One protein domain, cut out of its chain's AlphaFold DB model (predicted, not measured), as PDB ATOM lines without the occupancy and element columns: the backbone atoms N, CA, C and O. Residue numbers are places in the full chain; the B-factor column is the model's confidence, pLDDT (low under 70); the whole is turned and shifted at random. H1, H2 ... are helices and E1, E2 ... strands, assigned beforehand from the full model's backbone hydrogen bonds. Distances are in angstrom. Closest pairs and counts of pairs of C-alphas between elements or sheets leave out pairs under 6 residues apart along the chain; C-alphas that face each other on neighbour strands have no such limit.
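What this domain is: This is residues 21 to 94 and 316 to 416 of the 579 residues of the protein "SEC63 domain-containing protein" of Sparganum proliferum (UniProt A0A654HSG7). A strongly twisted sheet of four strands, E3, E2, E5 and E6, faces a two-stranded ribbon, E1 and E4, in a small sandwich, two sheets face to face, and the helix H1 lies over one strand of the larger sheet, E5, and runs along it. Long loops surround this core, and residues 53 to 59, mostly H2, and 61 to 66 stick out. The printed part has 175 residues, under half in named elements, in the order H1 H2 E1 H3 E2 E3 E4 E5 E6, of mixed class with both sheets antiparallel. It is only just compact, close to loose, with a radius of gyration of the C-alphas of 18.5 A and spans of 64 by 42 by 35 A.

How they stand to each other: H1, residues 21 to 36, is on the sheet of E3, 361 to 363, E2, 344 to 350, E5, 383 to 393, and E6, 400 to 409, at a height of 10.0 A. It runs along E5, at 11 degrees on the local plane; their closest C-alphas, of Pro 33 and Ser 393, are 7.1 A apart. H2, residues 54 to 61, and H3, residues 316 to 321, are not on it. E1, residues 83 to 91, and E4, residues 369 to 377, are antiparallel, with N 86 and O 374 2.9 A apart. E2 and E3 form a hairpin, with N 346 and O 361 2.9 A apart; E2 pairs with E5 through N 347 and O 390, 3.0 A. E5 and E6 form another hairpin, with N 389 and O 403 2.8 A apart. Between the sheets, the closest C-alphas of E2 and E4, of Tyr 347 and Leu 374, are 7.4 A apart. Every O i to N i+4 pair is within hydrogen-bond range in H2 and H3, and 10 of 12 in H1.

Where its parts are: H1 begins at C-alpha 21 (187.416, 89.906, 192.888) and measures 23.1 A. E1 measures 25.7 A, E4 26.8 A, E5 32.5 A and E6 28.3 A, ending at C-alpha 409 (198.235, 102.682, 212.734).

The domain as a whole: Residues 95 to 315 are not printed, and C-alphas 94 and 316 are 33.9 A apart. The links H1 to H2, H2 to E1 and H3 to E2 are long. The pLDDT is under 70 at residues 40 to 81, 94, 316 to 328 and 415 to 416.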
ATOM      1  N   LEU A  21     187.519  91.046 191.971       70.50
ATOM      2  CA  LEU A  21     187.416  89.906 192.888       70.50
ATOM      3  C   LEU A  21     186.384  90.145 194.000       70.50
ATOM      4  O   LEU A  21     185.458  89.349 194.113       70.50
ATOM      5  N   LEU A  22     186.477  91.259 194.741       81.31
ATOM      6  CA  LEU A  22     185.509  91.594 195.798       81.31
ATOM      7  C   LEU A  22     184.073  91.657 195.249       81.31
ATOM      8  O   LEU A  22     183.206  90.943 195.732       81.31
ATOM      9  N   ALA A  23     183.849  92.411 194.170       81.31
ATOM     10  CA  ALA A  23     182.532  92.517 193.537       81.31
ATOM     11  C   ALA A  23     181.983  91.161 193.041       81.31
ATOM     12  O   ALA A  23     180.774  90.948 193.057       81.31
ATOM     13  N   THR A  24     182.854  90.232 192.626       83.75
ATOM     14  CA  THR A  24     182.456  88.859 192.274       83.75
ATOM     15  C   THR A  24     182.078  88.056 193.519       83.75
ATOM     16  O   THR A  24     181.058  87.378 193.497       83.75
ATOM     17  N   ILE A  25     182.846  88.159 194.611       84.75
ATOM     18  CA  ILE A  25     182.550  87.491 195.889       84.75
ATOM     19  C   ILE A  25     181.212  87.989 196.454       84.75
ATOM     20  O   ILE A  25     180.348  87.171 196.750       84.75
ATOM     21  N   GLU A  26     180.996  89.306 196.510       85.38
ATOM     22  CA  GLU A  26     179.729  89.900 196.958       85.38
ATOM     23  C   GLU A  26     178.548  89.501 196.056       85.38
ATOM     24  O   GLU A  26     177.481  89.163 196.562       85.38
ATOM     25  N   SER A  27     178.739  89.459 194.729       85.81
ATOM     26  CA  SER A  27     177.701  88.989 193.795       85.81
ATOM     27  C   SER A  27     177.362  87.510 193.998       85.81
ATOM     28  O   SER A  27     176.194  87.135 193.924       85.81
ATOM     29  N   CYS A  28     178.360  86.662 194.273       85.25
ATOM     30  CA  CYS A  28     178.135  85.258 194.615       85.25
ATOM     31  C   CYS A  28     177.396  85.124 195.951       85.25
ATOM     32  O   CYS A  28     176.411  84.395 196.011       85.25
ATOM     33  N   MET A  29     177.820  85.850 196.992       87.38
ATOM     34  CA  MET A  29     177.167  85.847 198.307       87.38
ATOM     35  C   MET A  29     175.708  86.304 198.231       87.38
ATOM     36  O   MET A  29     174.871  85.700 198.883       87.38
ATOM     37  N   HIS A  30     175.381  87.297 197.398       85.62
ATOM     38  CA  HIS A  30     174.000  87.742 197.177       85.62
ATOM     39  C   HIS A  30     173.161  86.737 196.358       85.62
ATOM     40  O   HIS A  30     171.950  86.638 196.543       85.62
ATOM     41  N   LEU A  31     173.787  85.948 195.474       85.31
ATOM     42  CA  LEU A  31     173.095  84.952 194.648       85.31
ATOM     43  C   LEU A  31     172.646  83.708 195.440       85.31
ATOM     44  O   LEU A  31     171.620  83.122 195.093       85.31
ATOM     45  N   VAL A  32     173.374  83.304 196.491       88.44
ATOM     46  CA  VAL A  32     173.010  82.127 197.311       88.44
ATOM     47  C   VAL A  32     171.632  82.278 197.980       88.44
ATOM     48  O   VAL A  32     170.778  81.434 197.698       88.44
ATOM     49  N   PRO A  33     171.328  83.332 198.768       87.38
ATOM     50  CA  PRO A  33     170.023  83.467 199.409       87.38
ATOM     51  C   PRO A  33     168.892  83.666 198.391       87.38
ATOM     52  O   PRO A  33     167.785  83.188 198.625       87.38
ATOM     53  N   MET A  34     169.151  84.277 197.224       85.44
ATOM     54  CA  MET A  34     168.163  84.325 196.135       85.44
ATOM     55  C   MET A  34     167.797  82.924 195.623       85.44
ATOM     56  O   MET A  34     166.622  82.645 195.396       85.44
ATOM     57  N   LEU A  35     168.783  82.035 195.459       85.81
ATOM     58  CA  LEU A  35     168.565  80.654 195.025       85.81
ATOM     59  C   LEU A  35     167.878  79.813 196.113       85.81
ATOM     60  O   LEU A  35     166.993  79.022 195.798       85.81
ATOM     61  N   VAL A  36     168.241  80.014 197.382       85.56
ATOM     62  CA  VAL A  36     167.628  79.349 198.547       85.56
ATOM     63  C   VAL A  36     166.157  79.736 198.697       85.56
ATOM     64  O   VAL A  36     165.301  78.870 198.850       85.56
ATOM     65  N   GLN A  37     165.841  81.026 198.586       82.88
ATOM     66  CA  GLN A  37     164.473  81.545 198.676       82.88
ATOM     67  C   GLN A  37     163.686  81.429 197.351       82.88
ATOM     68  O   GLN A  37     162.544  81.875 197.270       82.88
ATOM     69  N   ALA A  38     164.285  80.838 196.306       81.62
ATOM     70  CA  ALA A  38     163.742  80.722 194.947       81.62
ATOM     71  C   ALA A  38     163.230  82.052 194.344       81.62
ATOM     72  O   ALA A  38     162.254  82.090 193.589       81.62
ATOM     73  N   LEU A  39     163.900  83.162 194.665       71.00
ATOM     74  CA  LEU A  39     163.507  84.507 194.254       71.00
ATOM     75  C   LEU A  39     164.019  84.844 192.847       71.00
ATOM     76  O   LEU A  39     165.206  84.749 192.538       71.00
ATOM     77  N   SER A  40     163.102  85.287 191.985       59.88
ATOM     78  CA  SER A  40     163.414  85.666 190.606       59.88
ATOM     79  C   SER A  40     164.141  87.011 190.528       59.88
ATOM     80  O   SER A  40     163.673  88.031 191.041       59.88
ATOM     81  N   THR A  41     165.220  87.045 189.746       54.62
ATOM     82  CA  THR A  41     165.963  88.260 189.368       54.62
ATOM     83  C   THR A  41     165.134  89.273 188.566       54.62
ATOM     84  O   THR A  41     165.588  90.386 188.337       54.62
ATOM     85  N   SER A  42     163.891  88.955 188.189       55.53
ATOM     86  CA  SER A  42     162.929  89.948 187.689       55.53
ATOM     87  C   SER A  42     162.472  90.963 188.750       55.53
ATOM     88  O   SER A  42     161.797  91.925 188.392       55.53
ATOM     89  N   SER A  43     162.803  90.753 190.032       53.72
ATOM     90  CA  SER A  43     162.467  91.658 191.144       53.72
ATOM     91  C   SER A  43     163.666  92.428 191.725       53.72
ATOM     92  O   SER A  43     163.473  93.218 192.648       53.72
ATOM     93  N   SER A  44     164.886  92.239 191.206       51.19
ATOM     94  CA  SER A  44     166.088  92.980 191.629       51.19
ATOM     95  C   SER A  44     166.883  93.485 190.408       51.19
ATOM     96  O   SER A  44     166.876  92.849 189.355       51.19
ATOM     97  N   PRO A  45     167.551  94.654 190.473       47.28
ATOM     98  CA  PRO A  45     167.982  95.389 189.275       47.28
ATOM     99  C   PRO A  45     169.257  94.856 188.582       47.28
ATOM    100  O   PRO A  45     169.951  95.623 187.916       47.28
ATOM    101  N   LEU A  46     169.586  93.562 188.705       44.62
ATOM    102  CA  LEU A  46     170.800  92.955 188.136       44.62
ATOM    103  C   LEU A  46     170.557  91.599 187.442       44.62
ATOM    104  O   LEU A  46     171.221  90.605 187.735       44.62
ATOM    105  N   ILE A  47     169.723  91.573 186.391       40.19
ATOM    106  CA  ILE A  47     169.876  90.557 185.324       40.19
ATOM    107  C   ILE A  47     171.097  90.907 184.457       40.19
ATOM    108  O   ILE A  47     170.998  91.279 183.289       40.19
ATOM    109  N   GLN A  48     172.274  90.740 185.054       43.09
ATOM    110  CA  GLN A  48     173.448  90.201 184.382       43.09
ATOM    111  C   GLN A  48     174.086  89.189 185.332       43.09
ATOM    112  O   GLN A  48     175.030  89.507 186.053       43.09
ATOM    113  N   LEU A  49     173.590  87.945 185.298       50.06
ATOM    114  CA  LEU A  49     174.428  86.814 185.696       50.06
ATOM    115  C   LEU A  49     175.750  86.949 184.922       50.06
ATOM    116  O   LEU A  49     175.698  87.174 183.705       50.06
ATOM    117  N   PRO A  50     176.920  86.862 185.580       42.38
ATOM    118  CA  PRO A  50     178.190  87.024 184.890       42.38
ATOM    119  C   PRO A  50     178.251  86.010 183.748       42.38
ATOM    120  O   PRO A  50     178.004  84.824 183.961       42.38
ATOM    121  N   HIS A  51     178.551  86.474 182.531       46.81
ATOM    122  CA  HIS A  51     178.584  85.615 181.346       46.81
ATOM    123  C   HIS A  51     179.782  84.656 181.440       46.81
ATOM    124  O   HIS A  51     180.863  84.921 180.907       46.81
ATOM    125  N   ILE A  52     179.584  83.550 182.157       49.22
ATOM    126  CA  ILE A  52     180.550  82.484 182.405       49.22
ATOM    127  C   ILE A  52     180.790  81.750 181.079       49.22
ATOM    128  O   ILE A  52     180.056  80.849 180.682       49.22
ATOM    129  N   GLY A  53     181.809  82.202 180.350       65.12
ATOM    130  CA  GLY A  53     182.299  81.540 179.149       65.12
ATOM    131  C   GLY A  53     183.264  80.396 179.484       65.12
ATOM    132  O   GLY A  53     183.633  80.205 180.648       65.12
ATOM    133  N   PRO A  54     183.757  79.664 178.467       57.25
ATOM    134  CA  PRO A  54     184.655  78.519 178.659       57.25
ATOM    135  C   PRO A  54     185.924  78.833 179.470       57.25
ATOM    136  O   PRO A  54     186.418  77.978 180.200       57.25
ATOM    137  N   LEU A  55     186.429  80.070 179.394       55.22
ATOM    138  CA  LEU A  55     187.575  80.526 180.189       55.22
ATOM    139  C   LEU A  55     187.244  80.678 181.680       55.22
ATOM    140  O   LEU A  55     188.064  80.295 182.510       55.22
ATOM    141  N   GLN A  56     186.061  81.192 182.036       53.25
ATOM    142  CA  GLN A  56     185.639  81.246 183.439       53.25
ATOM    143  C   GLN A  56     185.272  79.854 183.958       53.25
ATOM    144  O   GLN A  56     185.666  79.524 185.070       53.25
ATOM    145  N   LEU A  57     184.627  79.001 183.149       58.25
ATOM    146  CA  LEU A  57     184.391  77.595 183.509       58.25
ATOM    147  C   LEU A  57     185.702  76.877 183.841       58.25
ATOM    148  O   LEU A  57     185.807  76.298 184.914       58.25
ATOM    149  N   ARG A  58     186.735  77.006 182.996       59.28
ATOM    150  CA  ARG A  58     188.073  76.439 183.253       59.28
ATOM    151  C   ARG A  58     188.723  76.969 184.542       59.28
ATOM    152  O   ARG A  58     189.492  76.247 185.165       59.28
ATOM    153  N   GLN A  59     188.415  78.204 184.946       54.91
ATOM    154  CA  GLN A  59     188.878  78.814 186.203       54.91
ATOM    155  C   GLN A  59     188.032  78.458 187.443       54.91
ATOM    156  O   GLN A  59     188.456  78.752 188.562       54.91
ATOM    157  N   ILE A  60     186.842  77.883 187.251       55.44
ATOM    158  CA  ILE A  60     185.943  77.394 188.309       55.44
ATOM    159  C   ILE A  60     186.139  75.881 188.501       55.44
ATOM    160  O   ILE A  60     186.123  75.398 189.629       55.44
ATOM    161  N   SER A  61     186.387  75.134 187.418       58.38
ATOM    162  CA  SER A  61     186.723  73.706 187.457       58.38
ATOM    163  C   SER A  61     188.135  73.445 187.991       58.38
ATOM    164  O   SER A  61     188.388  72.386 188.557       58.38
ATOM    165  N   SER A  62     189.058  74.407 187.862       52.78
ATOM    166  CA  SER A  62     190.235  74.461 188.733       52.78
ATOM    167  C   SER A  62     189.779  74.859 190.141       52.78
ATOM    168  O   SER A  62     189.441  76.024 190.368       52.78
ATOM    169  N   GLY A  63     189.734  73.893 191.062       53.69
ATOM    170  CA  GLY A  63     189.213  74.086 192.421       53.69
ATOM    171  C   GLY A  63     189.943  75.160 193.243       53.69
ATOM    172  O   GLY A  63     191.033  75.592 192.873       53.69
ATOM    173  N   LYS A  64     189.305  75.579 194.356       52.31
ATOM    174  CA  LYS A  64     189.727  76.603 195.348       52.31
ATOM    175  C   LYS A  64     191.085  77.274 195.042       52.31
ATOM    176  O   LYS A  64     192.111  76.901 195.607       52.31
ATOM    177  N   ARG A  65     191.084  78.299 194.179       48.75
ATOM    178  CA  ARG A  65     192.260  79.165 193.985       48.75
ATOM    179  C   ARG A  65     192.561  79.895 195.294       48.75
ATOM    180  O   ARG A  65     191.665  80.550 195.822       48.75
ATOM    181  N   SER A  66     193.799  79.815 195.787       43.00
ATOM    182  CA  SER A  66     194.216  80.643 196.925       43.00
ATOM    183  C   SER A  66     194.113  82.123 196.552       43.00
ATOM    184  O   SER A  66     194.525  82.535 195.460       43.00
ATOM    185  N   VAL A  67     193.542  82.923 197.451       51.94
ATOM    186  CA  VAL A  67     193.433  84.373 197.291       51.94
ATOM    187  C   VAL A  67     194.778  84.979 197.684       51.94
ATOM    188  O   VAL A  67     194.942  85.443 198.801       51.94
ATOM    189  N   LYS A  68     195.735  84.994 196.744       46.00
ATOM    190  CA  LYS A  68     197.110  85.528 196.912       46.00
ATOM    191  C   LYS A  68     197.210  87.002 197.370       46.00
ATOM    192  O   LYS A  68     198.304  87.541 197.443       46.00
ATOM    193  N   THR A  69     196.089  87.682 197.598       51.72
ATOM    194  CA  THR A  69     196.017  89.067 198.095       51.72
ATOM    195  C   THR A  69     195.553  89.155 199.550       51.72
ATOM    196  O   THR A  69     195.418  90.260 200.059       51.72
ATOM    197  N   VAL A  70     195.251  88.023 200.190       57.78
ATOM    198  CA  VAL A  70     194.960  87.923 201.622       57.78
ATOM    199  C   VAL A  70     195.989  86.965 202.205       57.78
ATOM    200  O   VAL A  70     195.969  85.778 201.875       57.78
ATOM    201  N   ILE A  71     196.889  87.516 203.016       62.44
ATOM    202  CA  ILE A  71     197.928  86.775 203.741       62.44
ATOM    203  C   ILE A  71     197.229  85.771 204.678       62.44
ATOM    204  O   ILE A  71     196.150  86.069 205.199       62.44
ATOM    205  N   ASP A  72     197.779  84.566 204.825       63.69
ATOM    206  CA  ASP A  72     197.331  83.618 205.853       63.69
ATOM    207  C   ASP A  72     197.845  84.076 207.221       63.69
ATOM    208  O   ASP A  72     198.990  84.490 207.344       63.69
ATOM    209  N   ASP A  73     197.020  83.986 208.260       64.56
ATOM    210  CA  ASP A  73     197.381  84.339 209.638       64.56
ATOM    211  C   ASP A  73     198.408  83.381 210.280       64.56
ATOM    212  O   ASP A  73     198.969  83.690 211.327       64.56
ATOM    213  N   GLU A  74     198.717  82.277 209.593       61.06
ATOM    214  CA  GLU A  74     199.758  81.286 209.908       61.06
ATOM    215  C   GLU A  74     201.069  81.510 209.107       61.06
ATOM    216  O   GLU A  74     201.920  80.624 209.038       61.06
ATOM    217  N   ASP A  75     201.225  82.651 208.423       62.06
ATOM    218  CA  ASP A  75     202.423  82.975 207.635       62.06
ATOM    219  C   ASP A  75     203.568  83.464 208.542       62.06
ATOM    220  O   ASP A  75     203.483  84.525 209.164       62.06
ATOM    221  N   SER A  76     204.670  82.705 208.594       55.78
ATOM    222  CA  SER A  76     205.832  82.977 209.454       55.78
ATOM    223  C   SER A  76     206.561  84.300 209.170       55.78
ATOM    224  O   SER A  76     207.445  84.673 209.938       55.78
ATOM    225  N   SER A  77     206.227  85.010 208.086       60.34
ATOM    226  CA  SER A  77     206.733  86.365 207.813       60.34
ATOM    227  C   SER A  77     205.990  87.470 208.583       60.34
ATOM    228  O   SER A  77     206.455  88.615 208.629       60.34
ATOM    229  N   ILE A  78     204.849  87.158 209.212       66.56
ATOM    230  CA  ILE A  78     204.068  88.108 210.010       66.56
ATOM    231  C   ILE A  78     204.750  88.349 211.357       66.56
ATOM    232  O   ILE A  78     204.871  87.453 212.190       66.56
ATOM    233  N   TRP A  79     205.112  89.603 211.631       60.12
ATOM    234  CA  TRP A  79     205.598  89.986 212.957       60.12
ATOM    235  C   TRP A  79     204.429  90.086 213.948       60.12
ATOM    236  O   TRP A  79     203.441  90.754 213.617       60.12
ATOM    237  N   PRO A  80     204.538  89.542 215.179       60.22
ATOM    238  CA  PRO A  80     203.438  89.521 216.150       60.22
ATOM    239  C   PRO A  80     202.799  90.891 216.419       60.22
ATOM    240  O   PRO A  80     201.578  90.999 216.473       60.22
ATOM    241  N   LEU A  81     203.603  91.960 216.496       61.72
ATOM    242  CA  LEU A  81     203.128  93.333 216.747       61.72
ATOM    243  C   LEU A  81     202.305  93.942 215.593       61.72
ATOM    244  O   LEU A  81     201.651  94.967 215.782       61.72
ATOM    245  N   SER A  82     202.347  93.327 214.407       70.38
ATOM    246  CA  SER A  82     201.633  93.770 213.204       70.38
ATOM    247  C   SER A  82     200.322  93.025 212.948       70.38
ATOM    248  O   SER A  82     199.567  93.418 212.056       70.38
ATOM    249  N   LEU A  83     200.037  91.964 213.708       82.25
ATOM    250  CA  LEU A  83     198.795  91.211 213.594       82.25
ATOM    251  C   LEU A  83     197.682  91.903 214.393       82.25
ATOM    252  O   LEU A  83     197.828  92.199 215.577       82.25
ATOM    253  N   VAL A  84     196.547  92.145 213.744       84.12
ATOM    254  CA  VAL A  84     195.346  92.733 214.340       84.12
ATOM    255  C   VAL A  84     194.261  91.671 214.419       84.12
ATOM    256  O   VAL A  84     193.786  91.193 213.388       84.12
ATOM    257  N   THR A  85     193.827  91.343 215.633       87.69
ATOM    258  CA  THR A  85     192.639  90.515 215.870       87.69
ATOM    259  C   THR A  85     191.423  91.412 216.075       87.69
ATOM    260  O   THR A  85     191.398  92.244 216.980       87.69
ATOM    261  N   VAL A  86     190.391  91.240 215.249       88.12
ATOM    262  CA  VAL A  86     189.064  91.835 215.455       88.12
ATOM    263  C   VAL A  86     188.112  90.742 215.914       88.12
ATOM    264  O   VAL A  86     187.684  89.908 215.117       88.12
ATOM    265  N   THR A  87     187.781  90.754 217.200       90.81
ATOM    266  CA  THR A  87     186.802  89.840 217.793       90.81
ATOM    267  C   THR A  87     185.382  90.319 217.483       90.81
ATOM    268  O   THR A  87     185.024  91.474 217.724       90.81
ATOM    269  N   VAL A  88     184.571  89.434 216.909       91.31
ATOM    270  CA  VAL A  88     183.213  89.690 216.429       91.31
ATOM    271  C   VAL A  88     182.242  88.821 217.224       91.31
ATOM    272  O   VAL A  88     182.203  87.607 217.046       91.31
ATOM    273  N   HIS A  89     181.435  89.454 218.074       91.44
ATOM    274  CA  HIS A  89     180.387  88.790 218.850       91.44
ATOM    275  C   HIS A  89     179.027  88.950 218.152       91.44
ATOM    276  O   HIS A  89     178.513  90.066 218.022       91.44
ATOM    277  N   ILE A  90     178.441  87.847 217.681       89.75
ATOM    278  CA  ILE A  90     177.185  87.835 216.917       89.75
ATOM    279  C   ILE A  90     176.058  87.297 217.796       89.75
ATOM    280  O   ILE A  90     176.131  86.175 218.279       89.75
ATOM    281  N   VAL A  91     174.990  88.086 217.966       88.25
ATOM    282  CA  VAL A  91     173.841  87.754 218.832       88.25
ATOM    283  C   VAL A  91     172.563  87.612 218.009       88.25
ATOM    284  O   VAL A  91     172.023  88.595 217.491       88.25
ATOM    285  N   ARG A  92     172.032  86.392 217.933       82.69
ATOM    286  CA  ARG A  92     170.764  86.055 217.279       82.69
ATOM    287  C   ARG A  92     169.595  86.312 218.233       82.69
ATOM    288  O   ARG A  92     169.334  85.541 219.153       82.69
ATOM    289  N   ARG A  93     168.852  87.398 218.004       79.88
ATOM    290  CA  ARG A  93     167.673  87.761 218.812       79.88
ATOM    291  C   ARG A  93     166.381  87.215 218.186       79.88
ATOM    292  O   ARG A  93     166.135  87.499 217.013       79.88
ATOM    293  N   PRO A  94     165.522  86.488 218.927       68.62
ATOM    294  CA  PRO A  94     164.237  86.034 218.404       68.62
ATOM    295  C   PRO A  94     163.291  87.222 218.185       68.62
ATOM    296  O   PRO A  94     163.098  88.047 219.077       68.62
ATOM    297  N   GLU A 316     190.503  67.609 206.042       58.50
ATOM    298  CA  GLU A 316     190.366  67.381 207.478       58.50
ATOM    299  C   GLU A 316     190.187  68.701 208.241       58.50
ATOM    300  O   GLU A 316     189.283  68.804 209.058       58.50
ATOM    301  N   ALA A 317     190.941  69.756 207.908       56.47
ATOM    302  CA  ALA A 317     190.718  71.106 208.432       56.47
ATOM    303  C   ALA A 317     189.342  71.666 208.023       56.47
ATOM    304  O   ALA A 317     188.637  72.236 208.850       56.47
ATOM    305  N   SER A 318     188.909  71.428 206.775       54.19
ATOM    306  CA  SER A 318     187.532  71.740 206.353       54.19
ATOM    307  C   SER A 318     186.515  70.950 207.192       54.19
ATOM    308  O   SER A 318     185.556  71.530 207.688       54.19
ATOM    309  N   ARG A 319     186.768  69.654 207.436       55.75
ATOM    310  CA  ARG A 319     185.926  68.804 208.293       55.75
ATOM    311  C   ARG A 319     185.925  69.251 209.761       55.75
ATOM    312  O   ARG A 319     184.897  69.101 210.396       55.75
ATOM    313  N   ARG A 320     187.020  69.807 210.298       50.53
ATOM    314  CA  ARG A 320     187.071  70.384 211.657       50.53
ATOM    315  C   ARG A 320     186.207  71.640 211.786       50.53
ATOM    316  O   ARG A 320     185.603  71.833 212.834       50.53
ATOM    317  N   LEU A 321     186.085  72.445 210.728       52.19
ATOM    318  CA  LEU A 321     185.105  73.539 210.676       52.19
ATOM    319  C   LEU A 321     183.667  72.996 210.555       52.19
ATOM    320  O   LEU A 321     182.787  73.444 211.280       52.19
ATOM    321  N   ASP A 322     183.443  71.962 209.735       51.50
ATOM    322  CA  ASP A 322     182.165  71.226 209.661       51.50
ATOM    323  C   ASP A 322     181.859  70.354 210.909       51.50
ATOM    324  O   ASP A 322     180.819  69.692 210.936       51.50
ATOM    325  N   ALA A 323     182.750  70.312 211.910       45.22
ATOM    326  CA  ALA A 323     182.602  69.528 213.144       45.22
ATOM    327  C   ALA A 323     182.077  70.350 214.334       45.22
ATOM    328  O   ALA A 323     181.784  69.772 215.379       45.22
ATOM    329  N   ARG A 324     181.906  71.673 214.183       54.09
ATOM    330  CA  ARG A 324     180.926  72.392 215.008       54.09
ATOM    331  C   ARG A 324     179.531  71.905 214.612       54.09
ATOM    332  O   ARG A 324     179.269  71.665 213.432       54.09
ATOM    333  N   GLU A 325     178.638  71.749 215.585       56.97
ATOM    334  CA  GLU A 325     177.258  71.348 215.305       56.97
ATOM    335  C   GLU A 325     176.601  72.349 214.347       56.97
ATOM    336  O   GLU A 325     176.617  73.560 214.583       56.97
ATOM    337  N   ARG A 326     176.009  71.840 213.259       61.22
ATOM    338  CA  ARG A 326     175.224  72.664 212.330       61.22
ATOM    339  C   ARG A 326     174.073  73.300 213.102       61.22
ATOM    340  O   ARG A 326     173.431  72.621 213.900       61.22
ATOM    341  N   CYS A 327     173.826  74.585 212.867       66.31
ATOM    342  CA  CYS A 327     172.941  75.358 213.721       66.31
ATOM    343  C   CYS A 327     171.540  74.738 213.772       66.31
ATOM    344  O   CYS A 327     171.015  74.217 212.789       66.31
ATOM    345  N   THR A 328     170.907  74.841 214.934       66.25
ATOM    346  CA  THR A 328     169.589  74.260 215.213       66.25
ATOM    347  C   THR A 328     168.435  74.979 214.499       66.25
ATOM    348  O   THR A 328     167.279  74.571 214.612       66.25
ATOM    349  N   HIS A 329     168.726  76.041 213.743       81.19
ATOM    350  CA  HIS A 329     167.741  76.866 213.053       81.19
ATOM    351  C   HIS A 329     167.565  76.432 211.596       81.19
ATOM    352  O   HIS A 329     168.343  76.799 210.714       81.19
ATOM    353  N   GLN A 330     166.508  75.654 211.349       85.50
ATOM    354  CA  GLN A 330     166.052  75.303 210.004       85.50
ATOM    355  C   GLN A 330     165.577  76.562 209.256       85.50
ATOM    356  O   GLN A 330     164.785  77.352 209.773       85.50
ATOM    357  N   VAL A 331     166.040  76.737 208.019       86.94
ATOM    358  CA  VAL A 331     165.683  77.860 207.146       86.94
ATOM    359  C   VAL A 331     164.306  77.625 206.541       86.94
ATOM    360  O   VAL A 331     164.034  76.572 205.964       86.94
ATOM    361  N   HIS A 332     163.443  78.641 206.580       85.12
ATOM    362  CA  HIS A 332     162.207  78.605 205.804       85.12
ATOM    363  C   HIS A 332     162.512  78.819 204.312       85.12
ATOM    364  O   HIS A 332     162.646  79.951 203.852       85.12
ATOM    365  N   CYS A 333     162.647  77.723 203.562       83.81
ATOM    366  CA  CYS A 333     162.903  77.726 202.118       83.81
ATOM    367  C   CYS A 333     162.107  76.610 201.395       83.81
ATOM    368  O   CYS A 333     162.694  75.642 200.914       83.81
ATOM    369  N   PRO A 334     160.764  76.713 201.288       83.88
ATOM    370  CA  PRO A 334     159.887  75.621 200.826       83.88
ATOM    371  C   PRO A 334     160.052  75.217 199.348       83.88
ATOM    372  O   PRO A 334     159.457  74.236 198.911       83.88
ATOM    373  N   PHE A 335     160.831  75.975 198.572       79.31
ATOM    374  CA  PHE A 335     161.166  75.681 197.175       79.31
ATOM    375  C   PHE A 335     162.607  75.172 196.989       79.31
ATOM    376  O   PHE A 335     162.988  74.809 195.877       79.31
ATOM    377  N   PHE A 336     163.409  75.140 198.057       81.62
ATOM    378  CA  PHE A 336     164.741  74.547 198.045       81.62
ATOM    379  C   PHE A 336     164.606  73.016 198.195       81.62
ATOM    380  O   PHE A 336     163.796  72.558 198.999       81.62
ATOM    381  N   PRO A 337     165.339  72.193 197.421       82.88
ATOM    382  CA  PRO A 337     165.040  70.761 197.297       82.88
ATOM    383  C   PRO A 337     165.512  69.895 198.476       82.88
ATOM    384  O   PRO A 337     165.273  68.690 198.462       82.88
ATOM    385  N   MET A 338     166.213  70.479 199.450       84.94
ATOM    386  CA  MET A 338     166.810  69.797 200.600       84.94
ATOM    387  C   MET A 338     166.498  70.579 201.875       84.94
ATOM    388  O   MET A 338     166.209  71.774 201.815       84.94
ATOM    389  N   GLU A 339     166.621  69.939 203.034       85.12
ATOM    390  CA  GLU A 339     166.678  70.674 204.297       85.12
ATOM    391  C   GLU A 339     167.914  71.588 204.333       85.12
ATOM    392  O   GLU A 339     168.980  71.251 203.805       85.12
ATOM    393  N   LYS A 340     167.766  72.766 204.944       85.31
ATOM    394  CA  LYS A 340     168.827  73.763 205.069       85.31
ATOM    395  C   LYS A 340     168.765  74.440 206.435       85.31
ATOM    396  O   LYS A 340     167.685  74.700 206.955       85.31
ATOM    397  N   PHE A 341     169.940  74.763 206.962       89.06
ATOM    398  CA  PHE A 341     170.146  75.456 208.232       89.06
ATOM    399  C   PHE A 341     170.791  76.827 207.988       89.06
ATOM    400  O   PHE A 341     171.397  77.043 206.931       89.06
ATOM    401  N   GLU A 342     170.607  77.759 208.927       87.94
ATOM    402  CA  GLU A 342     171.118  79.130 208.806       87.94
ATOM    403  C   GLU A 342     172.654  79.156 208.734       87.94
ATOM    404  O   GLU A 342     173.346  78.416 209.433       87.94
ATOM    405  N   GLY A 343     173.185  80.027 207.874       90.19
ATOM    406  CA  GLY A 343     174.618  80.212 207.667       90.19
ATOM    407  C   GLY A 343     174.966  81.672 207.382       90.19
ATOM    408  O   GLY A 343     174.200  82.395 206.734       90.19
ATOM    409  N   TRP A 344     176.126  82.104 207.873       92.25
ATOM    410  CA  TRP A 344     176.541  83.507 207.898       92.25
ATOM    411  C   TRP A 344     177.982  83.676 207.415       92.25
ATOM    412  O   TRP A 344     178.900  83.029 207.909       92.25
ATOM    413  N   TRP A 345     178.191  84.575 206.455       94.06
ATOM    414  CA  TRP A 345     179.509  84.957 205.951       94.06
ATOM    415  C   TRP A 345     180.005  86.211 206.659       94.06
ATOM    416  O   TRP A 345     179.356  87.252 206.571       94.06
ATOM    417  N   VAL A 346     181.168  86.133 207.304       93.88
ATOM    418  CA  VAL A 346     181.747  87.224 208.102       93.88
ATOM    419  C   VAL A 346     183.146  87.571 207.593       93.88
ATOM    420  O   VAL A 346     183.989  86.689 207.431       93.88
ATOM    421  N   TYR A 347     183.386  88.847 207.270       94.12
ATOM    422  CA  TYR A 347     184.643  89.304 206.661       94.12
ATOM    423  C   TYR A 347     184.875  90.814 206.785       94.12
ATOM    424  O   TYR A 347     183.929  91.597 206.877       94.12
ATOM    425  N   LEU A 348     186.142  91.233 206.721       93.69
ATOM    426  CA  LEU A 348     186.552  92.640 206.657       93.69
ATOM    427  C   LEU A 348     186.893  93.053 205.219       93.69
ATOM    428  O   LEU A 348     187.612  92.344 204.510       93.69
ATOM    429  N   ILE A 349     186.428  94.233 204.803       92.38
ATOM    430  CA  ILE A 349     186.794  94.878 203.533       92.38
ATOM    431  C   ILE A 349     187.342  96.287 203.764       92.38
ATOM    432  O   ILE A 349     186.857  97.022 204.624       92.38
ATOM    433  N   ASP A 350     188.276  96.714 202.918       90.94
ATOM    434  CA  ASP A 350     188.552  98.137 202.733       90.94
ATOM    435  C   ASP A 350     187.715  98.673 201.569       90.94
ATOM    436  O   ASP A 350     187.914  98.321 200.401       90.94
ATOM    437  N   ARG A 351     186.790  99.585 201.876       86.06
ATOM    438  CA  ARG A 351     185.941 100.232 200.868       86.06
ATOM    439  C   ARG A 351     186.683 101.270 200.020       86.06
ATOM    440  O   ARG A 351     186.187 101.596 198.942       86.06
ATOM    441  N   LYS A 352     187.850 101.766 200.461       86.25
ATOM    442  CA  LYS A 352     188.685 102.720 199.709       86.25
ATOM    443  C   LYS A 352     189.395 102.016 198.546       86.25
ATOM    444  O   LYS A 352     189.195 102.400 197.396       86.25
ATOM    445  N   THR A 353     190.165 100.960 198.817       84.88
ATOM    446  CA  THR A 353     190.852 100.155 197.785       84.88
ATOM    447  C   THR A 353     189.958  99.104 197.121       84.88
ATOM    448  O   THR A 353     190.308  98.607 196.053       84.88
ATOM    449  N   ARG A 354     188.781  98.803 197.696       84.88
ATOM    450  CA  ARG A 354     187.856  97.726 197.276       84.88
ATOM    451  C   ARG A 354     188.495  96.338 197.344       84.88
ATOM    452  O   ARG A 354     188.279  95.498 196.466       84.88
ATOM    453  N   GLN A 355     189.283  96.118 198.389       84.94
ATOM    454  CA  GLN A 355     189.951  94.852 198.658       84.94
ATOM    455  C   GLN A 355     189.316  94.153 199.857       84.94
ATOM    456  O   GLN A 355     188.795  94.783 200.778       84.94
ATOM    457  N   LEU A 356     189.354  92.827 199.803       87.50
ATOM    458  CA  LEU A 356     189.052  91.952 200.924       87.50
ATOM    459  C   LEU A 356     190.292  91.912 201.830       87.50
ATOM    460  O   LEU A 356     191.391  91.731 201.312       87.50
ATOM    461  N   ILE A 357     190.113  92.110 203.135       88.81
ATOM    462  CA  ILE A 357     191.204  92.162 204.120       88.81
ATOM    463  C   ILE A 357     191.394  90.802 204.793       88.81
ATOM    464  O   ILE A 357     192.517  90.324 204.875       88.81
ATOM    465  N   THR A 358     190.303  90.165 205.229       88.31
ATOM    466  CA  THR A 358     190.326  88.823 205.831       88.31
ATOM    467  C   THR A 358     189.666  87.791 204.934       88.31
ATOM    468  O   THR A 358     188.785  88.107 204.130       88.31
ATOM    469  N   LYS A 359     190.069  86.524 205.064       86.19
ATOM    470  CA  LYS A 359     189.390  85.428 204.363       86.19
ATOM    471  C   LYS A 359     187.958  85.317 204.901       86.19
ATOM    472  O   LYS A 359     187.777  85.455 206.109       86.19
ATOM    473  N   PRO A 360     186.929  85.093 204.058       90.50
ATOM    474  CA  PRO A 360     185.562  85.099 204.549       90.50
ATOM    475  C   PRO A 360     185.299  83.843 205.363       90.50
ATOM    476  O   PRO A 360     185.357  82.732 204.829       90.50
ATOM    477  N   VAL A 361     185.014  84.032 206.646       90.50
ATOM    478  CA  VAL A 361     184.667  82.945 207.554       90.50
ATOM    479  C   VAL A 361     183.189  82.628 207.370       90.50
ATOM    480  O   VAL A 361     182.359  83.532 207.260       90.50
ATOM    481  N   PHE A 362     182.867  81.339 207.299       91.38
ATOM    482  CA  PHE A 362     181.494  80.857 207.237       91.38
ATOM    483  C   PHE A 362     181.120  80.265 208.592       91.38
ATOM    484  O   PHE A 362     181.662  79.235 208.984       91.38
ATOM    485  N   LEU A 363     180.212  80.933 209.298       89.38
ATOM    486  CA  LEU A 363     179.637  80.453 210.545       89.38
ATOM    487  C   LEU A 363     178.357  79.681 210.229       89.38
ATOM    488  O   LEU A 363     177.411  80.226 209.657       89.38
ATOM    489  N   ASN A 364     178.346  78.405 210.600       88.75
ATOM    490  CA  ASN A 364     177.226  77.483 210.432       88.75
ATOM    491  C   ASN A 364     176.702  76.954 211.779       88.75
ATOM    492  O   ASN A 364     175.858  76.064 211.768       88.75
ATOM    493  N   SER A 365     177.188  77.489 212.905       85.38
ATOM    494  CA  SER A 365     176.950  77.000 214.272       85.38
ATOM    495  C   SER A 365     176.141  77.954 215.167       85.38
ATOM    496  O   SER A 365     175.695  77.546 216.238       85.38
ATOM    497  N   LEU A 366     175.883  79.192 214.727       85.31
ATOM    498  CA  LEU A 366     175.181  80.235 215.488       85.31
ATOM    499  C   LEU A 366     173.797  79.791 216.006       85.31
ATOM    500  O   LEU A 366     172.813  79.743 215.263       85.31
ATOM    501  N   GLN A 367     173.706  79.541 217.316       83.56
ATOM    502  CA  GLN A 367     172.439  79.275 218.006       83.56
ATOM    503  C   GLN A 367     171.846  80.567 218.591       83.56
ATOM    504  O   GLN A 367     170.856  81.082 218.070       83.56
ATOM    505  N   THR A 368     172.473  81.121 219.632       83.62
ATOM    506  CA  THR A 368     172.032  82.367 220.289       83.62
ATOM    507  C   THR A 368     173.130  83.419 220.240       83.62
ATOM    508  O   THR A 368     172.879  84.535 219.796       83.62
ATOM    509  N   GLU A 369     174.346  83.055 220.641       88.44
ATOM    510  CA  GLU A 369     175.531  83.913 220.599       88.44
ATOM    511  C   GLU A 369     176.697  83.087 220.034       88.44
ATOM    512  O   GLU A 369     176.806  81.897 220.338       88.44
ATOM    513  N   GLU A 370     177.521  83.675 219.168       87.75
ATOM    514  CA  GLU A 370     178.759  83.063 218.665       87.75
ATOM    515  C   GLU A 370     179.849  84.133 218.544       87.75
ATOM    516  O   GLU A 370     179.601  85.246 218.073       87.75
ATOM    517  N   GLU A 371     181.058  83.783 218.980       90.94
ATOM    518  CA  GLU A 371     182.237  84.643 218.955       90.94
ATOM    519  C   GLU A 371     183.238  84.154 217.899       90.94
ATOM    520  O   GLU A 371     183.465  82.950 217.729       90.94
ATOM    521  N   LEU A 372     183.804  85.105 217.157       90.50
ATOM    522  CA  LEU A 372     184.671  84.875 216.006       90.50
ATOM    523  C   LEU A 372     185.846  85.855 216.017       90.50
ATOM    524  O   LEU A 372     185.641  87.065 216.004       90.50
ATOM    525  N   GLU A 373     187.074  85.353 215.925       90.44
ATOM    526  CA  GLU A 373     188.251  86.177 215.640       90.44
ATOM    527  C   GLU A 373     188.458  86.364 214.129       90.44
ATOM    528  O   GLU A 373     188.470  85.403 213.360       90.44
ATOM    529  N   LEU A 374     188.675  87.609 213.700       90.50
ATOM    530  CA  LEU A 374     189.158  87.955 212.363       90.50
ATOM    531  C   LEU A 374     190.564  88.557 212.457       90.50
ATOM    532  O   LEU A 374     190.715  89.710 212.863       90.50
ATOM    533  N   LYS A 375     191.579  87.792 212.053       88.56
ATOM    534  CA  LYS A 375     192.995  88.188 212.086       88.56
ATOM    535  C   LYS A 375     193.441  88.798 210.751       88.56
ATOM    536  O   LYS A 375     193.098  88.272 209.694       88.56
ATOM    537  N   PHE A 376     194.184  89.909 210.777       88.31
ATOM    538  CA  PHE A 376     194.799  90.518 209.585       88.31
ATOM    539  C   PHE A 376     196.085  91.289 209.899       88.31
ATOM    540  O   PHE A 376     196.254  91.803 210.998       88.31
ATOM    541  N   VAL A 377     196.967  91.441 208.908       86.25
ATOM    542  CA  VAL A 377     198.195  92.248 209.036       86.25
ATOM    543  C   VAL A 377     197.896  93.738 208.849       86.25
ATOM    544  O   VAL A 377     197.194  94.138 207.913       86.25
ATOM    545  N   ALA A 378     198.447  94.571 209.728       85.25
ATOM    546  CA  ALA A 378     198.342  96.022 209.692       85.25
ATOM    547  C   ALA A 378     198.801  96.627 208.344       85.25
ATOM    548  O   ALA A 378     199.808  96.192 207.781       85.25
ATOM    549  N   PRO A 379     198.133  97.681 207.830       85.31
ATOM    550  CA  PRO A 379     198.675  98.499 206.745       85.31
ATOM    551  C   PRO A 379     200.087  99.008 207.081       85.31
ATOM    552  O   PRO A 379     200.262  99.556 208.165       85.31
ATOM    553  N   PRO A 380     201.077  98.922 206.171       78.88
ATOM    554  CA  PRO A 380     202.463  99.298 206.472       78.88
ATOM    555  C   PRO A 380     202.666 100.808 206.689       78.88
ATOM    556  O   PRO A 380     203.674 101.233 207.244       78.88
ATOM    557  N   LEU A 381     201.717 101.639 206.246       82.94
ATOM    558  CA  LEU A 381     201.770 103.089 206.413       82.94
ATOM    559  C   LEU A 381     201.022 103.510 207.689       82.94
ATOM    560  O   LEU A 381     199.834 103.194 207.800       82.94
ATOM    561  N   PRO A 382     201.642 104.277 208.606       86.12
ATOM    562  CA  PRO A 382     200.933 104.852 209.742       86.12
ATOM    563  C   PRO A 382     199.875 105.869 209.291       86.12
ATOM    564  O   PRO A 382     200.053 106.604 208.318       86.12
ATOM    565  N   GLY A 383     198.751 105.914 210.005       86.50
ATOM    566  CA  GLY A 383     197.600 106.747 209.671       86.50
ATOM    567  C   GLY A 383     196.278 106.219 210.231       86.50
ATOM    568  O   GLY A 383     196.223 105.204 210.920       86.50
ATOM    569  N   GLN A 384     195.184 106.921 209.925       89.12
ATOM    570  CA  GLN A 384     193.835 106.531 210.343       89.12
ATOM    571  C   GLN A 384     193.142 105.692 209.263       89.12
ATOM    572  O   GLN A 384     192.902 106.151 208.136       89.12
ATOM    573  N   PHE A 385     192.769 104.469 209.627       90.00
ATOM    574  CA  PHE A 385     192.107 103.507 208.757       90.00
ATOM    575  C   PHE A 385     190.686 103.228 209.245       90.00
ATOM    576  O   PHE A 385     190.355 103.373 210.419       90.00
ATOM    577  N   VAL A 386     189.817 102.866 208.305       93.31
ATOM    578  CA  VAL A 386     188.450 102.433 208.595       93.31
ATOM    579  C   VAL A 386     188.166 101.273 207.664       93.31
ATOM    580  O   VAL A 386     188.044 101.473 206.453       93.31
ATOM    581  N   TYR A 387     188.095 100.074 208.226       93.75
ATOM    582  CA  TYR A 387     187.606  98.903 207.514       93.75
ATOM    583  C   TYR A 387     186.113  98.736 207.768       93.75
ATOM    584  O   TYR A 387     185.545  99.300 208.704       93.75
ATOM    585  N   THR A 388     185.458  97.976 206.904       95.12
ATOM    586  CA  THR A 388     184.048  97.641 207.036       95.12
ATOM    587  C   THR A 388     183.938  96.144 207.287       95.12
ATOM    588  O   THR A 388     184.333  95.339 206.446       95.12
ATOM    589  N   LEU A 389     183.408  95.785 208.452       95.19
ATOM    590  CA  LEU A 389     182.960  94.440 208.778       95.19
ATOM    591  C   LEU A 389     181.622  94.196 208.076       95.19
ATOM    592  O   LEU A 389     180.669  94.958 208.258       95.19
ATOM    593  N   CYS A 390     181.561  93.128 207.292       94.38
ATOM    594  CA  CYS A 390     180.356  92.638 206.640       94.38
ATOM    595  C   CYS A 390     179.963  91.297 207.267       94.38
ATOM    596  O   CYS A 390     180.778  90.376 207.312       94.38
ATOM    597  N   VAL A 391     178.706  91.184 207.698       93.38
ATOM    598  CA  VAL A 391     178.047  89.921 208.060       93.38
ATOM    599  C   VAL A 391     176.896  89.738 207.076       93.38
ATOM    600  O   VAL A 391     176.008  90.584 207.031       93.38
ATOM    601  N   ARG A 392     176.904  88.676 206.271       92.50
ATOM    602  CA  ARG A 392     175.867  88.411 205.257       92.50
ATOM    603  C   ARG A 392     175.220  87.049 205.462       92.50
ATOM    604  O   ARG A 392     175.939  86.070 205.661       92.50
ATOM    605  N   SER A 393     173.895  86.958 205.381       91.19
ATOM    606  CA  SER A 393     173.214  85.658 205.393       91.19
ATOM    607  C   SER A 393     173.433  84.919 204.070       91.19
ATOM    608  O   SER A 393     173.308  85.502 202.995       91.19
ATOM    609  N   ASP A 394     173.703  83.612 204.120       91.19
ATOM    610  CA  ASP A 394     173.630  82.756 202.925       91.19
ATOM    611  C   ASP A 394     172.186  82.295 202.626       91.19
ATOM    612  O   ASP A 394     171.903  81.764 201.554       91.19
ATOM    613  N   SER A 395     171.274  82.476 203.585       88.50
ATOM    614  CA  SER A 395     169.974  81.797 203.649       88.50
ATOM    615  C   SER A 395     168.770  82.715 203.421       88.50
ATOM    616  O   SER A 395     167.757  82.273 202.872       88.50
ATOM    617  N   TYR A 396     168.871  83.984 203.825       86.56
ATOM    618  CA  TYR A 396     167.803  84.978 203.715       86.56
ATOM    619  C   TYR A 396     168.282  86.201 202.923       86.56
ATOM    620  O   TYR A 396     169.384  86.697 203.140       86.56
ATOM    621  N   VAL A 397     167.457  86.699 201.998       83.25
ATOM    622  CA  VAL A 397     167.773  87.911 201.218       83.25
ATOM    623  C   VAL A 397     167.578  89.158 202.088       83.25
ATOM    624  O   VAL A 397     166.684  89.191 202.928       83.25
ATOM    625  N   ASP A 398     168.435  90.160 201.889       80.56
ATOM    626  CA  ASP A 398     168.492  91.445 202.611       80.56
ATOM    627  C   ASP A 398     168.838  91.371 204.119       80.56
ATOM    628  O   ASP A 398     168.904  92.403 204.788       80.56
ATOM    629  N   PHE A 399     169.176  90.188 204.649       83.94
ATOM    630  CA  PHE A 399     169.759  90.017 205.991       83.94
ATOM    631  C   PHE A 399     171.287  90.202 205.971       83.94
ATOM    632  O   PHE A 399     172.055  89.288 206.281       83.94
ATOM    633  N   ASP A 400     171.713  91.413 205.606       89.44
ATOM    634  CA  ASP A 400     173.112  91.844 205.579       89.44
ATOM    635  C   ASP A 400     173.360  92.960 206.610       89.44
ATOM    636  O   ASP A 400     172.717  94.011 206.582       89.44
ATOM    637  N   PHE A 401     174.344  92.769 207.491       89.88
ATOM    638  CA  PHE A 401     174.800  93.763 208.462       89.88
ATOM    639  C   PHE A 401     176.172  94.316 208.074       89.88
ATOM    640  O   PHE A 401     177.062  93.596 207.615       89.88
ATOM    641  N   VAL A 402     176.350  95.619 208.288       92.81
ATOM    642  CA  VAL A 402     177.545  96.364 207.888       92.81
ATOM    643  C   VAL A 402     177.965  97.276 209.037       92.81
ATOM    644  O   VAL A 402     177.200  98.151 209.442       92.81
ATOM    645  N   HIS A 403     179.178  97.091 209.556       93.12
ATOM    646  CA  HIS A 403     179.736  97.885 210.652       93.12
ATOM    647  C   HIS A 403     181.092  98.472 210.251       93.12
ATOM    648  O   HIS A 403     181.879  97.815 209.577       93.12
ATOM    649  N   ASN A 404     181.386  99.711 210.646       93.88
ATOM    650  CA  ASN A 404     182.673 100.343 210.352       93.88
ATOM    651  C   ASN A 404     183.593 100.224 211.567       93.88
ATOM    652  O   ASN A 404     183.230 100.674 212.648       93.88
ATOM    653  N   VAL A 405     184.780  99.659 211.362       92.19
ATOM    654  CA  VAL A 405     185.823  99.452 212.370       92.19
ATOM    655  C   VAL A 405     186.932 100.487 212.126       92.19
ATOM    656  O   VAL A 405     187.763 100.289 211.232       92.19
ATOM    657  N   PRO A 406     186.928 101.634 212.836       91.38
ATOM    658  CA  PRO A 406     188.014 102.603 212.787       91.38
ATOM    659  C   PRO A 406     189.194 102.141 213.652       91.38
ATOM    660  O   PRO A 406     189.005 101.693 214.780       91.38
ATOM    661  N   PHE A 407     190.415 102.299 213.146       88.50
ATOM    662  CA  PHE A 407     191.649 102.036 213.889       88.50
ATOM    663  C   PHE A 407     192.769 102.981 213.439       88.50
ATOM    664  O   PHE A 407     192.700 103.600 212.371       88.50
ATOM    665  N   VAL A 408     193.797 103.126 214.269       88.19
ATOM    666  CA  VAL A 408     194.927 104.028 214.043       88.19
ATOM    667  C   VAL A 408     196.207 103.208 214.002       88.19
ATOM    668  O   VAL A 408     196.582 102.572 214.981       88.19
ATOM    669  N   VAL A 409     196.893 103.243 212.865       88.19
ATOM    670  CA  VAL A 409     198.235 102.682 212.734       88.19
ATOM    671  C   VAL A 409     199.233 103.763 213.157       88.19
ATOM    672  O   VAL A 409     199.258 104.849 212.577       88.19
ATOM    673  N   VAL A 410     200.033 103.481 214.179       85.12
ATOM    674  CA  VAL A 410     201.053 104.365 214.766       85.12
ATOM    675  C   VAL A 410     202.424 103.752 214.455       85.12
ATOM    676  O   VAL A 410     202.549 102.536 214.552       85.12
ATOM    677  N   PRO A 411     203.447 104.522 214.038       79.00
ATOM    678  CA  PRO A 411     204.764 103.951 213.737       79.00
ATOM    679  C   PRO A 411     205.395 103.302 214.979       79.00
ATOM    680  O   PRO A 411     205.093 103.709 216.103       79.00
ATOM    681  N   LEU A 412     206.302 102.333 214.783       72.62
ATOM    682  CA  LEU A 412     207.106 101.795 215.888       72.62
ATOM    683  C   LEU A 412     207.819 102.949 216.628       72.62
ATOM    684  O   LEU A 412     208.434 103.791 215.966       72.62
ATOM    685  N   PRO A 413     207.786 102.985 217.973       75.69
ATOM    686  CA  PRO A 413     208.592 103.912 218.759       75.69
ATOM    687  C   PRO A 413     210.084 103.803 218.426       75.69
ATOM    688  O   PRO A 413     210.612 102.706 218.240       75.69
ATOM    689  N   GLU A 414     210.776 104.944 218.397       71.12
ATOM    690  CA  GLU A 414     212.158 105.049 217.903       71.12
ATOM    691  C   GLU A 414     213.149 104.151 218.658       71.12
ATOM    692  O   GLU A 414     214.043 103.584 218.037       71.12
ATOM    693  N   HIS A 415     212.948 103.931 219.963       67.62
ATOM    694  CA  HIS A 415     213.778 103.015 220.751       67.62
ATOM    695  C   HIS A 415     213.630 101.547 220.310       67.62
ATOM    696  O   HIS A 415     214.612 100.815 220.303       67.62
ATOM    697  N   ILE A 416     212.437 101.121 219.878       66.31
ATOM    698  CA  ILE A 416     212.217  99.758 219.367       66.31
ATOM    699  C   ILE A 416     212.822  99.627 217.961       66.31
ATOM    700  O   ILE A 416     213.464  98.626 217.664       66.31
TER     701      ILE A 416